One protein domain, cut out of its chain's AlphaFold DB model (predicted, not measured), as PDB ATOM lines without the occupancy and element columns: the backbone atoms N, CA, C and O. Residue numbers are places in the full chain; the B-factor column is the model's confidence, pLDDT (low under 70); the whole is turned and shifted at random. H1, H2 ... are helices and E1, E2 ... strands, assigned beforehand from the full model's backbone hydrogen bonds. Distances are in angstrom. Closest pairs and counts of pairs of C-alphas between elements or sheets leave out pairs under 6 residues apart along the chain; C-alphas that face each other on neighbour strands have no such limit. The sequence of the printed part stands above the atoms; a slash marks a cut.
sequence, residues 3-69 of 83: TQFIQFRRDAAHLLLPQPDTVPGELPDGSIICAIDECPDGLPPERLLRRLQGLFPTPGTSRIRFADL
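This is residues 3 to 69 of the 83 residues of an uncharacterized protein of Azospirillum sp. RU38E (UniProt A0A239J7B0). A small twisted sheet of four strands makes the body, with one short helix, H1, packed over one of its faces across E1 and E2. The two longest strands, E3 and E1, run side by side as an antiparallel pair in the middle, and the short strands E2 and E4 are at the two edges. The printed part has 67 residues with four named strands and one named helix, in the order E1, E2, E3, H1, E4; the sheet runs E2, E1, E3, E4 and is mixed. The class is mixed, helices and strands, with under half of the residues in named elements. The whole is compact, with a radius of gyration of the C-alphas of 10.9 A, and spans 32 by 22 by 21 A.

E1, residues 3 to 8, begins at C-alpha 3 (35.441, 91.611, -10.529) and is 15.7 A long. E2 is residues 16 to 18, 6.7 A. E3, residues 32 to 39, is 18.6 A long and begins at C-alpha 32 (25.427, 96.777, 0.623). H1, residues 45 to 52, measures 10.4 A. E4, residues 63 to 65, is 6.9 A long and ends at C-alpha 65 (27.716, 93.719, -14.574).

E1 and E3 are antiparallel neighbours at 152 degrees, with N 6 and O 34 2.9 A apart, within hydrogen-bond range. E1 and E2 form a hairpin, antiparallel at 143 degrees, with N 7 and O 17 at 2.8 A. E3 and E4 are parallel at 30 degrees, with N 64 and O 35 at 2.9 A. E3, H1 and E4 form a strand-helix-strand unit, two parallel neighbour strands with a helix between them, and its crossover is left-handed. H1 is on the sheet at a height over the sheet of 8.2 A. It lies over E1 and runs slantwise to the strands, only just, at 59 degrees to E1 on the local plane. The closest C-alphas of E2 and H1 are those of Leu 16 and Leu 49, 6.6 A apart. E2 and E4 are apart. Every O i to N i+4 pair in H1 is within hydrogen-bond range.

The C-alphas farthest apart, those of Pro 28 and Gly 42, are 32.8 A from each other. The sheet is only just strongly twisted, its C-alphas lying up to 4.2 A off its best plane. The link from E2 to E3 is long, residues 19 to 31, and its residues 25 to 26 pair antiparallel with residues 32 to 33 of E3. The printed part has no cut. The mean pLDDT of the printed part is 81.7, and residues 11 to 14 are under 70.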
ATOM      1  N   THR A   3      36.561  91.244 -11.405       87.31
ATOM      2  CA  THR A   3      35.441  91.611 -10.529       87.31
ATOM      3  C   THR A   3      35.937  92.623  -9.499       87.31
ATOM      4  O   THR A   3      37.024  92.469  -8.943       87.31
ATOM      5  N   GLN A   4      35.177  93.692  -9.279       87.06
ATOM      6  CA  GLN A   4      35.481  94.736  -8.298       87.06
ATOM      7  C   GLN A   4      34.387  94.761  -7.243       87.06
ATOM      8  O   GLN A   4      33.219  94.866  -7.588       87.06
ATOM      9  N   PHE A   5      34.735  94.697  -5.966       90.00
ATOM     10  CA  PHE A   5      33.746  94.742  -4.893       90.00
ATOM     11  C   PHE A   5      33.672  96.152  -4.321       90.00
ATOM     12  O   PHE A   5      34.680  96.710  -3.881       90.00
ATOM     13  N   ILE A   6      32.476  96.732  -4.350       88.56
ATOM     14  CA  ILE A   6      32.221  98.096  -3.894       88.56
ATOM     15  C   ILE A   6      31.138  98.049  -2.825       88.56
ATOM     16  O   ILE A   6      30.057  97.503  -3.039       88.56
ATOM     17  N   GLN A   7      31.433  98.634  -1.671       88.81
ATOM     18  CA  GLN A   7      30.482  98.830  -0.592       88.81
ATOM     19  C   GLN A   7      29.754 100.160  -0.774       88.81
ATOM     20  O   GLN A   7      30.371 101.221  -0.779       88.81
ATOM     21  N   PHE A   8      28.433 100.085  -0.860       86.69
ATOM     22  CA  PHE A   8      27.485 101.184  -0.893       86.69
ATOM     23  C   PHE A   8      26.994 101.429   0.527       86.69
ATOM     24  O   PHE A   8      26.191 100.661   1.064       86.69
ATOM     25  N   ARG A   9      27.481 102.492   1.164       85.19
ATOM     26  CA  ARG A   9      26.980 102.903   2.475       85.19
ATOM     27  C   ARG A   9      25.766 103.797   2.311       85.19
ATOM     28  O   ARG A   9      25.794 104.751   1.537       85.19
ATOM     29  N   ARG A  10      24.722 103.527   3.088       71.94
ATOM     30  CA  ARG A  10      23.507 104.348   3.156       71.94
ATOM     31  C   ARG A  10      23.702 105.527   4.118       71.94
ATOM     32  O   ARG A  10      22.933 105.720   5.049       71.94
ATOM     33  N   ASP A  11      24.792 106.262   3.922       69.56
ATOM     34  CA  ASP A  11      25.115 107.486   4.661       69.56
ATOM     35  C   ASP A  11      24.668 108.720   3.853       69.56
ATOM     36  O   ASP A  11      24.396 108.601   2.657       69.56
ATOM     37  N   ALA A  12      24.619 109.909   4.462       56.53
ATOM     38  CA  ALA A  12      24.199 111.152   3.801       56.53
ATOM     39  C   ALA A  12      24.971 111.445   2.497       56.53
ATOM     40  O   ALA A  12      24.437 112.074   1.585       56.53
ATOM     41  N   ALA A  13      26.209 110.951   2.387       62.09
ATOM     42  CA  ALA A  13      27.044 111.097   1.197       62.09
ATOM     43  C   ALA A  13      27.000 109.906   0.215       62.09
ATOM     44  O   ALA A  13      27.690 109.960  -0.801       62.09
ATOM     45  N   HIS A  14      26.232 108.842   0.494       66.88
ATOM     46  CA  HIS A  14      26.265 107.572  -0.247       66.88
ATOM     47  C   HIS A  14      27.705 107.116  -0.535       66.88
ATOM     48  O   HIS A  14      28.149 107.055  -1.684       66.88
ATOM     49  N   LEU A  15      28.472 106.870   0.534       72.56
ATOM     50  CA  LEU A  15      29.893 106.551   0.413       72.56
ATOM     51  C   LEU A  15      30.088 105.219  -0.315       72.56
ATOM     52  O   LEU A  15      29.545 104.191   0.089       72.56
ATOM     53  N   LEU A  16      30.906 105.264  -1.363       81.38
ATOM     54  CA  LEU A  16      31.337 104.109  -2.138       81.38
ATOM     55  C   LEU A  16      32.759 103.749  -1.726       81.38
ATOM     56  O   LEU A  16      33.696 104.502  -1.996       81.38
ATOM     57  N   LEU A  17      32.918 102.609  -1.065       82.75
ATOM     58  CA  LEU A  17      34.209 102.147  -0.563       82.75
ATOM     59  C   LEU A  17      34.639 100.893  -1.331       82.75
ATOM     60  O   LEU A  17      33.909  99.901  -1.312       82.75
ATOM     61  N   PRO A  18      35.796 100.901  -2.013       84.12
ATOM     62  CA  PRO A  18      36.336  99.682  -2.599       84.12
ATOM     63  C   PRO A  18      36.743  98.710  -1.485       84.12
ATOM     64  O   PRO A  18      37.519  99.068  -0.601       84.12
ATOM     65  N   GLN A  19      36.216  97.487  -1.534       85.00
ATOM     66  CA  GLN A  19      36.466  96.429  -0.555       85.00
ATOM     67  C   GLN A  19      37.142  95.242  -1.254       85.00
ATOM     68  O   GLN A  19      36.452  94.322  -1.680       85.00
ATOM     69  N   PRO A  20      38.469  95.246  -1.459       77.19
ATOM     70  CA  PRO A  20      39.141  94.094  -2.061       77.19
ATOM     71  C   PRO A  20      38.931  92.842  -1.188       77.19
ATOM     72  O   PRO A  20      38.952  92.942   0.036       77.19
ATOM     73  N   ASP A  21      38.715  91.681  -1.814       75.69
ATOM     74  CA  ASP A  21      38.572  90.381  -1.131       75.69
ATOM     75  C   ASP A  21      37.442  90.302  -0.089       75.69
ATOM     76  O   ASP A  21      37.610  89.813   1.029       75.69
ATOM     77  N   THR A  22      36.247  90.755  -0.463       83.19
ATOM     78  CA  THR A  22      35.066  90.658   0.399       83.19
ATOM     79  C   THR A  22      33.930  89.862  -0.244       83.19
ATOM     80  O   THR A  22      33.918  89.606  -1.450       83.19
ATOM     81  N   VAL A  23      32.945  89.484   0.571       85.50
ATOM     82  CA  VAL A  23      31.754  88.764   0.115       85.50
ATOM     83  C   VAL A  23      30.657  89.773  -0.241       85.50
ATOM     84  O   VAL A  23      30.315  90.615   0.590       85.50
ATOM     85  N   PRO A  24      30.083  89.705  -1.454       88.06
ATOM     86  CA  PRO A  24      28.978  90.569  -1.835       88.06
ATOM     87  C   PRO A  24      27.702  90.201  -1.068       88.06
ATOM     88  O   PRO A  24      27.361  89.025  -0.937       88.06
ATOM     89  N   GLY A  25      26.973  91.211  -0.601       85.88
ATOM     90  CA  GLY A  25      25.755  91.049   0.181       85.88
ATOM     91  C   GLY A  25      25.412  92.272   1.027       85.88
ATOM     92  O   GLY A  25      26.184  93.226   1.134       85.88
ATOM     93  N   GLU A  26      24.230  92.236   1.632       86.25
ATOM     94  CA  GLU A  26      23.803  93.224   2.620       86.25
ATOM     95  C   GLU A  26      24.558  93.038   3.942       86.25
ATOM     96  O   GLU A  26      24.705  91.930   4.455       86.25
ATOM     97  N   LEU A  27      25.042  94.148   4.490       86.06
ATOM     98  CA  LEU A  27      25.706  94.218   5.784       86.06
ATOM     99  C   LEU A  27      24.697  94.596   6.877       86.06
ATOM    100  O   LEU A  27      23.738  95.321   6.609       86.06
ATOM    101  N   PRO A  28      24.950  94.205   8.138       82.25
ATOM    102  CA  PRO A  28      24.070  94.529   9.265       82.25
ATOM    103  C   PRO A  28      23.936  96.039   9.536       82.25
ATOM    104  O   PRO A  28      22.966  96.464  10.150       82.25
ATOM    105  N   ASP A  29      24.879  96.853   9.046       81.75
ATOM    106  CA  ASP A  29      24.855  98.326   9.102       81.75
ATOM    107  C   ASP A  29      23.885  98.954   8.072       81.75
ATOM    108  O   ASP A  29      23.811 100.170   7.942       81.75
ATOM    109  N   GLY A  30      23.188  98.147   7.257       78.81
ATOM    110  CA  GLY A  30      22.341  98.625   6.152       78.81
ATOM    111  C   GLY A  30      23.122  99.091   4.914       78.81
ATOM    112  O   GLY A  30      22.543  99.625   3.967       78.81
ATOM    113  N   SER A  31      24.441  98.892   4.919       86.19
ATOM    114  CA  SER A  31      25.307  99.044   3.748       86.19
ATOM    115  C   SER A  31      25.228  97.792   2.866       86.19
ATOM    116  O   SER A  31      24.996  96.700   3.374       86.19
ATOM    117  N   ILE A  32      25.473  97.911   1.563       87.00
ATOM    118  CA  ILE A  32      25.427  96.777   0.623       87.00
ATOM    119  C   ILE A  32      26.771  96.654  -0.073       87.00
ATOM    120  O   ILE A  32      27.284  97.639  -0.585       87.00
ATOM    121  N   ILE A  33      27.355  95.463  -0.113       89.62
ATOM    122  CA  ILE A  33      28.524  95.186  -0.941       89.62
ATOM    123  C   ILE A  33      28.050  94.563  -2.249       89.62
ATOM    124  O   ILE A  33      27.498  93.462  -2.243       89.62
ATOM    125  N   CYS A  34      28.322  95.219  -3.374       89.19
ATOM    126  CA  CYS A  34      28.077  94.637  -4.689       89.19
ATOM    127  C   CYS A  34      29.382  94.221  -5.353       89.19
ATOM    128  O   CYS A  34      30.370  94.958  -5.336       89.19
ATOM    129  N   ALA A  35      29.355  93.061  -6.003       91.25
ATOM    130  CA  ALA A  35      30.381  92.671  -6.951       91.25
ATOM    131  C   ALA A  35      30.041  93.269  -8.320       91.25
ATOM    132  O   ALA A  35      28.989  92.979  -8.888       91.25
ATOM    133  N   ILE A  36      30.926  94.115  -8.830       89.06
ATOM    134  CA  ILE A  36      30.891  94.636 -10.187       89.06
ATOM    135  C   ILE A  36      31.704  93.698 -11.070       89.06
ATOM    136  O   ILE A  36      32.937  93.759 -11.093       89.06
ATOM    137  N   ASP A  37      31.012  92.812 -11.771       89.31
ATOM    138  CA  ASP A  37      31.615  91.852 -12.689       89.31
ATOM    139  C   ASP A  37      31.988  92.511 -14.025       89.31
ATOM    140  O   ASP A  37      31.476  93.572 -14.389       89.31
ATOM    141  N   GLU A  38      32.895  91.872 -14.767       89.31
ATOM    142  CA  GLU A  38      33.312  92.300 -16.115       89.31
ATOM    143  C   GLU A  38      33.947  93.704 -16.165       89.31
ATOM    144  O   GLU A  38      33.923  94.389 -17.189       89.31
ATOM    145  N   CYS A  39      34.577  94.139 -15.070       84.69
ATOM    146  CA  CYS A  39      35.302  95.402 -15.051       84.69
ATOM    147  C   CYS A  39      36.535  95.335 -15.986       84.69
ATOM    148  O   CYS A  39      37.296  94.354 -15.940       84.69
ATOM    149  N   PRO A  40      36.782  96.368 -16.816       84.38
ATOM    150  CA  PRO A  40      37.967  96.434 -17.666       84.38
ATOM    151  C   PRO A  40      39.251  96.478 -16.830       84.38
ATOM    152  O   PRO A  40      39.324  97.191 -15.826       84.38
ATOM    153  N   ASP A  41      40.295  95.769 -17.263       78.88
ATOM    154  CA  ASP A  41      41.571  95.693 -16.533       78.88
ATOM    155  C   ASP A  41      42.234  97.070 -16.349       78.88
ATOM    156  O   ASP A  41      42.735  97.365 -15.263       78.88
ATOM    157  N   GLY A  42      42.114  97.949 -17.348       79.62
ATOM    158  CA  GLY A  42      42.604  99.332 -17.316       79.62
ATOM    159  C   GLY A  42      41.625 100.367 -16.753       79.62
ATOM    160  O   GLY A  42      41.898 101.562 -16.853       79.62
ATOM    161  N   LEU A  43      40.474  99.960 -16.201       81.00
ATOM    162  CA  LEU A  43      39.539 100.914 -15.605       81.00
ATOM    163  C   LEU A  43      40.074 101.386 -14.241       81.00
ATOM    164  O   LEU A  43      40.232 100.552 -13.338       81.00
ATOM    165  N   PRO A  44      40.323 102.696 -14.056       81.38
ATOM    166  CA  PRO A  44      40.721 103.219 -12.761       81.38
ATOM    167  C   PRO A  44      39.530 103.195 -11.789       81.38
ATOM    168  O   PRO A  44      38.396 103.478 -12.202       81.38
ATOM    169  N   PRO A  45      39.765 102.913 -10.495       77.00
ATOM    170  CA  PRO A  45      38.705 102.827  -9.490       77.00
ATOM    171  C   PRO A  45      37.900 104.125  -9.398       77.00
ATOM    172  O   PRO A  45      36.684 104.085  -9.285       77.00
ATOM    173  N   GLU A  46      38.530 105.285  -9.571       81.38
ATOM    174  CA  GLU A  46      37.854 106.588  -9.559       81.38
ATOM    175  C   GLU A  46      36.796 106.738 -10.662       81.38
ATOM    176  O   GLU A  46      35.784 107.413 -10.475       81.38
ATOM    177  N   ARG A  47      37.008 106.126 -11.834       82.94
ATOM    178  CA  ARG A  47      36.033 106.157 -12.937       82.94
ATOM    179  C   ARG A  47      34.867 105.215 -12.660       82.94
ATOM    180  O   ARG A  47      33.729 105.563 -12.963       82.94
ATOM    181  N   LEU A  48      35.142 104.061 -12.050       81.88
ATOM    182  CA  LEU A  48      34.106 103.148 -11.569       81.88
ATOM    183  C   LEU A  48      33.249 103.818 -10.489       81.88
ATOM    184  O   LEU A  48      32.031 103.870 -10.623       81.88
ATOM    185  N   LEU A  49      33.885 104.398  -9.468       81.62
ATOM    186  CA  LEU A  49      33.211 105.114  -8.385       81.62
ATOM    187  C   LEU A  49      32.361 106.269  -8.923       81.62
ATOM    188  O   LEU A  49      31.233 106.436  -8.483       81.62
ATOM    189  N   ARG A  50      32.842 107.013  -9.930       82.00
ATOM    190  CA  ARG A  50      32.046 108.055 -10.602       82.00
ATOM    191  C   ARG A  50      30.793 107.520 -11.300       82.00
ATOM    192  O   ARG A  50      29.761 108.178 -11.232       82.00
ATOM    193  N   ARG A  51      30.851 106.345 -11.940       80.94
ATOM    194  CA  ARG A  51      29.653 105.704 -12.522       80.94
ATOM    195  C   ARG A  51      28.671 105.244 -11.447       80.94
ATOM    196  O   ARG A  51      27.469 105.389 -11.623       80.94
ATOM    197  N   LEU A  52      29.191 104.718 -10.342       81.00
ATOM    198  CA  LEU A  52      28.401 104.229  -9.211       81.00
ATOM    199  C   LEU A  52      27.852 105.349  -8.321       81.00
ATOM    200  O   LEU A  52      26.921 105.125  -7.556       81.00
ATOM    201  N   GLN A  53      28.421 106.553  -8.394       78.69
ATOM    202  CA  GLN A  53      28.029 107.676  -7.552       78.69
ATOM    203  C   GLN A  53      26.548 107.997  -7.758       78.69
ATOM    204  O   GLN A  53      26.115 108.264  -8.874       78.69
ATOM    205  N   GLY A  54      25.762 107.980  -6.679       72.69
ATOM    206  CA  GLY A  54      24.315 108.213  -6.724       72.69
ATOM    207  C   GLY A  54      23.484 107.038  -7.251       72.69
ATOM    208  O   GLY A  54      22.264 107.157  -7.299       72.69
ATOM    209  N   LEU A  55      24.109 105.918  -7.619       76.44
ATOM    210  CA  LEU A  55      23.417 104.642  -7.765       76.44
ATOM    211  C   LEU A  55      23.432 103.948  -6.411       76.44
ATOM    212  O   LEU A  55      24.490 103.776  -5.805       76.44
ATOM    213  N   PHE A  56      22.259 103.535  -5.947       78.75
ATOM    214  CA  PHE A  56      22.157 102.618  -4.825       78.75
ATOM    215  C   PHE A  56      21.531 101.321  -5.339       78.75
ATOM    216  O   PHE A  56      20.452 101.380  -5.935       78.75
ATOM    217  N   PRO A  57      22.201 100.171  -5.176       75.69
ATOM    218  CA  PRO A  57      21.663  98.887  -5.604       75.69
ATOM    219  C   PRO A  57      20.321  98.622  -4.914       75.69
ATOM    220  O   PRO A  57      20.133  98.949  -3.739       75.69
ATOM    221  N   THR A  58      19.384  98.017  -5.640       75.94
ATOM    222  CA  THR A  58      18.126  97.542  -5.056       75.94
ATOM    223  C   THR A  58      18.446  96.509  -3.967       75.94
ATOM    224  O   THR A  58      19.339  95.684  -4.184       75.94
ATOM    225  N   PRO A  59      17.754  96.513  -2.811       71.25
ATOM    226  CA  PRO A  59      17.949  95.496  -1.775       71.25
ATOM    227  C   PRO A  59      17.870  94.081  -2.367       71.25
ATOM    228  O   PRO A  59      17.035  93.809  -3.232       71.25
ATOM    229  N   GLY A  60      18.786  93.203  -1.957       76.06
ATOM    230  CA  GLY A  60      19.001  91.882  -2.561       76.06
ATOM    231  C   GLY A  60      19.888  91.843  -3.818       76.06
ATOM    232  O   GLY A  60      20.242  90.753  -4.271       76.06
ATOM    233  N   THR A  61      20.299  92.987  -4.382       79.75
ATOM    234  CA  THR A  61      21.210  93.031  -5.541       79.75
ATOM    235  C   THR A  61      22.668  93.024  -5.088       79.75
ATOM    236  O   THR A  61      23.250  94.059  -4.776       79.75
ATOM    237  N   SER A  62      23.288  91.845  -5.093       84.69
ATOM    238  CA  SER A  62      24.687  91.664  -4.662       84.69
ATOM    239  C   SER A  62      25.688  91.615  -5.825       84.69
ATOM    240  O   SER A  62      26.896  91.662  -5.606       84.69
ATOM    241  N   ARG A  63      25.222  91.496  -7.072       87.94
ATOM    242  CA  ARG A  63      26.072  91.397  -8.271       87.94
ATOM    243  C   ARG A  63      25.511  92.242  -9.403       87.94
ATOM    244  O   ARG A  63      24.321  92.163  -9.685       87.94
ATOM    245  N   ILE A  64      26.372  93.023 -10.046       87.19
ATOM    246  CA  ILE A  64      26.025  93.927 -11.143       87.19
ATOM    247  C   ILE A  64      27.108  93.796 -12.209       87.19
ATOM    248  O   ILE A  64      28.294  93.761 -11.894       87.19
ATOM    249  N   ARG A  65      26.732  93.723 -13.484       89.25
ATOM    250  CA  ARG A  65      27.716  93.719 -14.574       89.25
ATOM    251  C   ARG A  65      28.130  95.146 -14.888       89.25
ATOM    252  O   ARG A  65      27.285  96.030 -14.952       89.25
ATOM    253  N   PHE A  66      29.412  95.381 -15.158       86.19
ATOM    254  CA  PHE A  66      29.894  96.716 -15.522       86.19
ATOM    255  C   PHE A  66      29.167  97.305 -16.745       86.19
ATOM    256  O   PHE A  66      28.973  98.516 -16.812       86.19
ATOM    257  N   ALA A  67      28.744  96.456 -17.687       85.00
ATOM    258  CA  ALA A  67      27.969  96.852 -18.865       85.00
ATOM    259  C   ALA A  67      26.529  97.303 -18.547       85.00
ATOM    260  O   ALA A  67      25.939  98.020 -19.345       85.00
ATOM    261  N   ASP A  68      25.981  96.892 -17.400       84.81
ATOM    262  CA  ASP A  68      24.641  97.269 -16.930       84.81
ATOM    263  C   ASP A  68      24.653  98.627 -16.204       84.81
ATOM    264  O   ASP A  68      23.628  99.287 -16.048       84.81
ATOM    265  N   LEU A  69      25.839  99.081 -15.779       80.12
ATOM    266  CA  LEU A  69      25.991 100.372 -15.125       80.12
ATOM    267  C   LEU A  69      25.768 101.510 -16.127       80.12
ATOM    268  O   LEU A  69      26.447 101.551 -17.160       80.12
TER     269      LEU A  69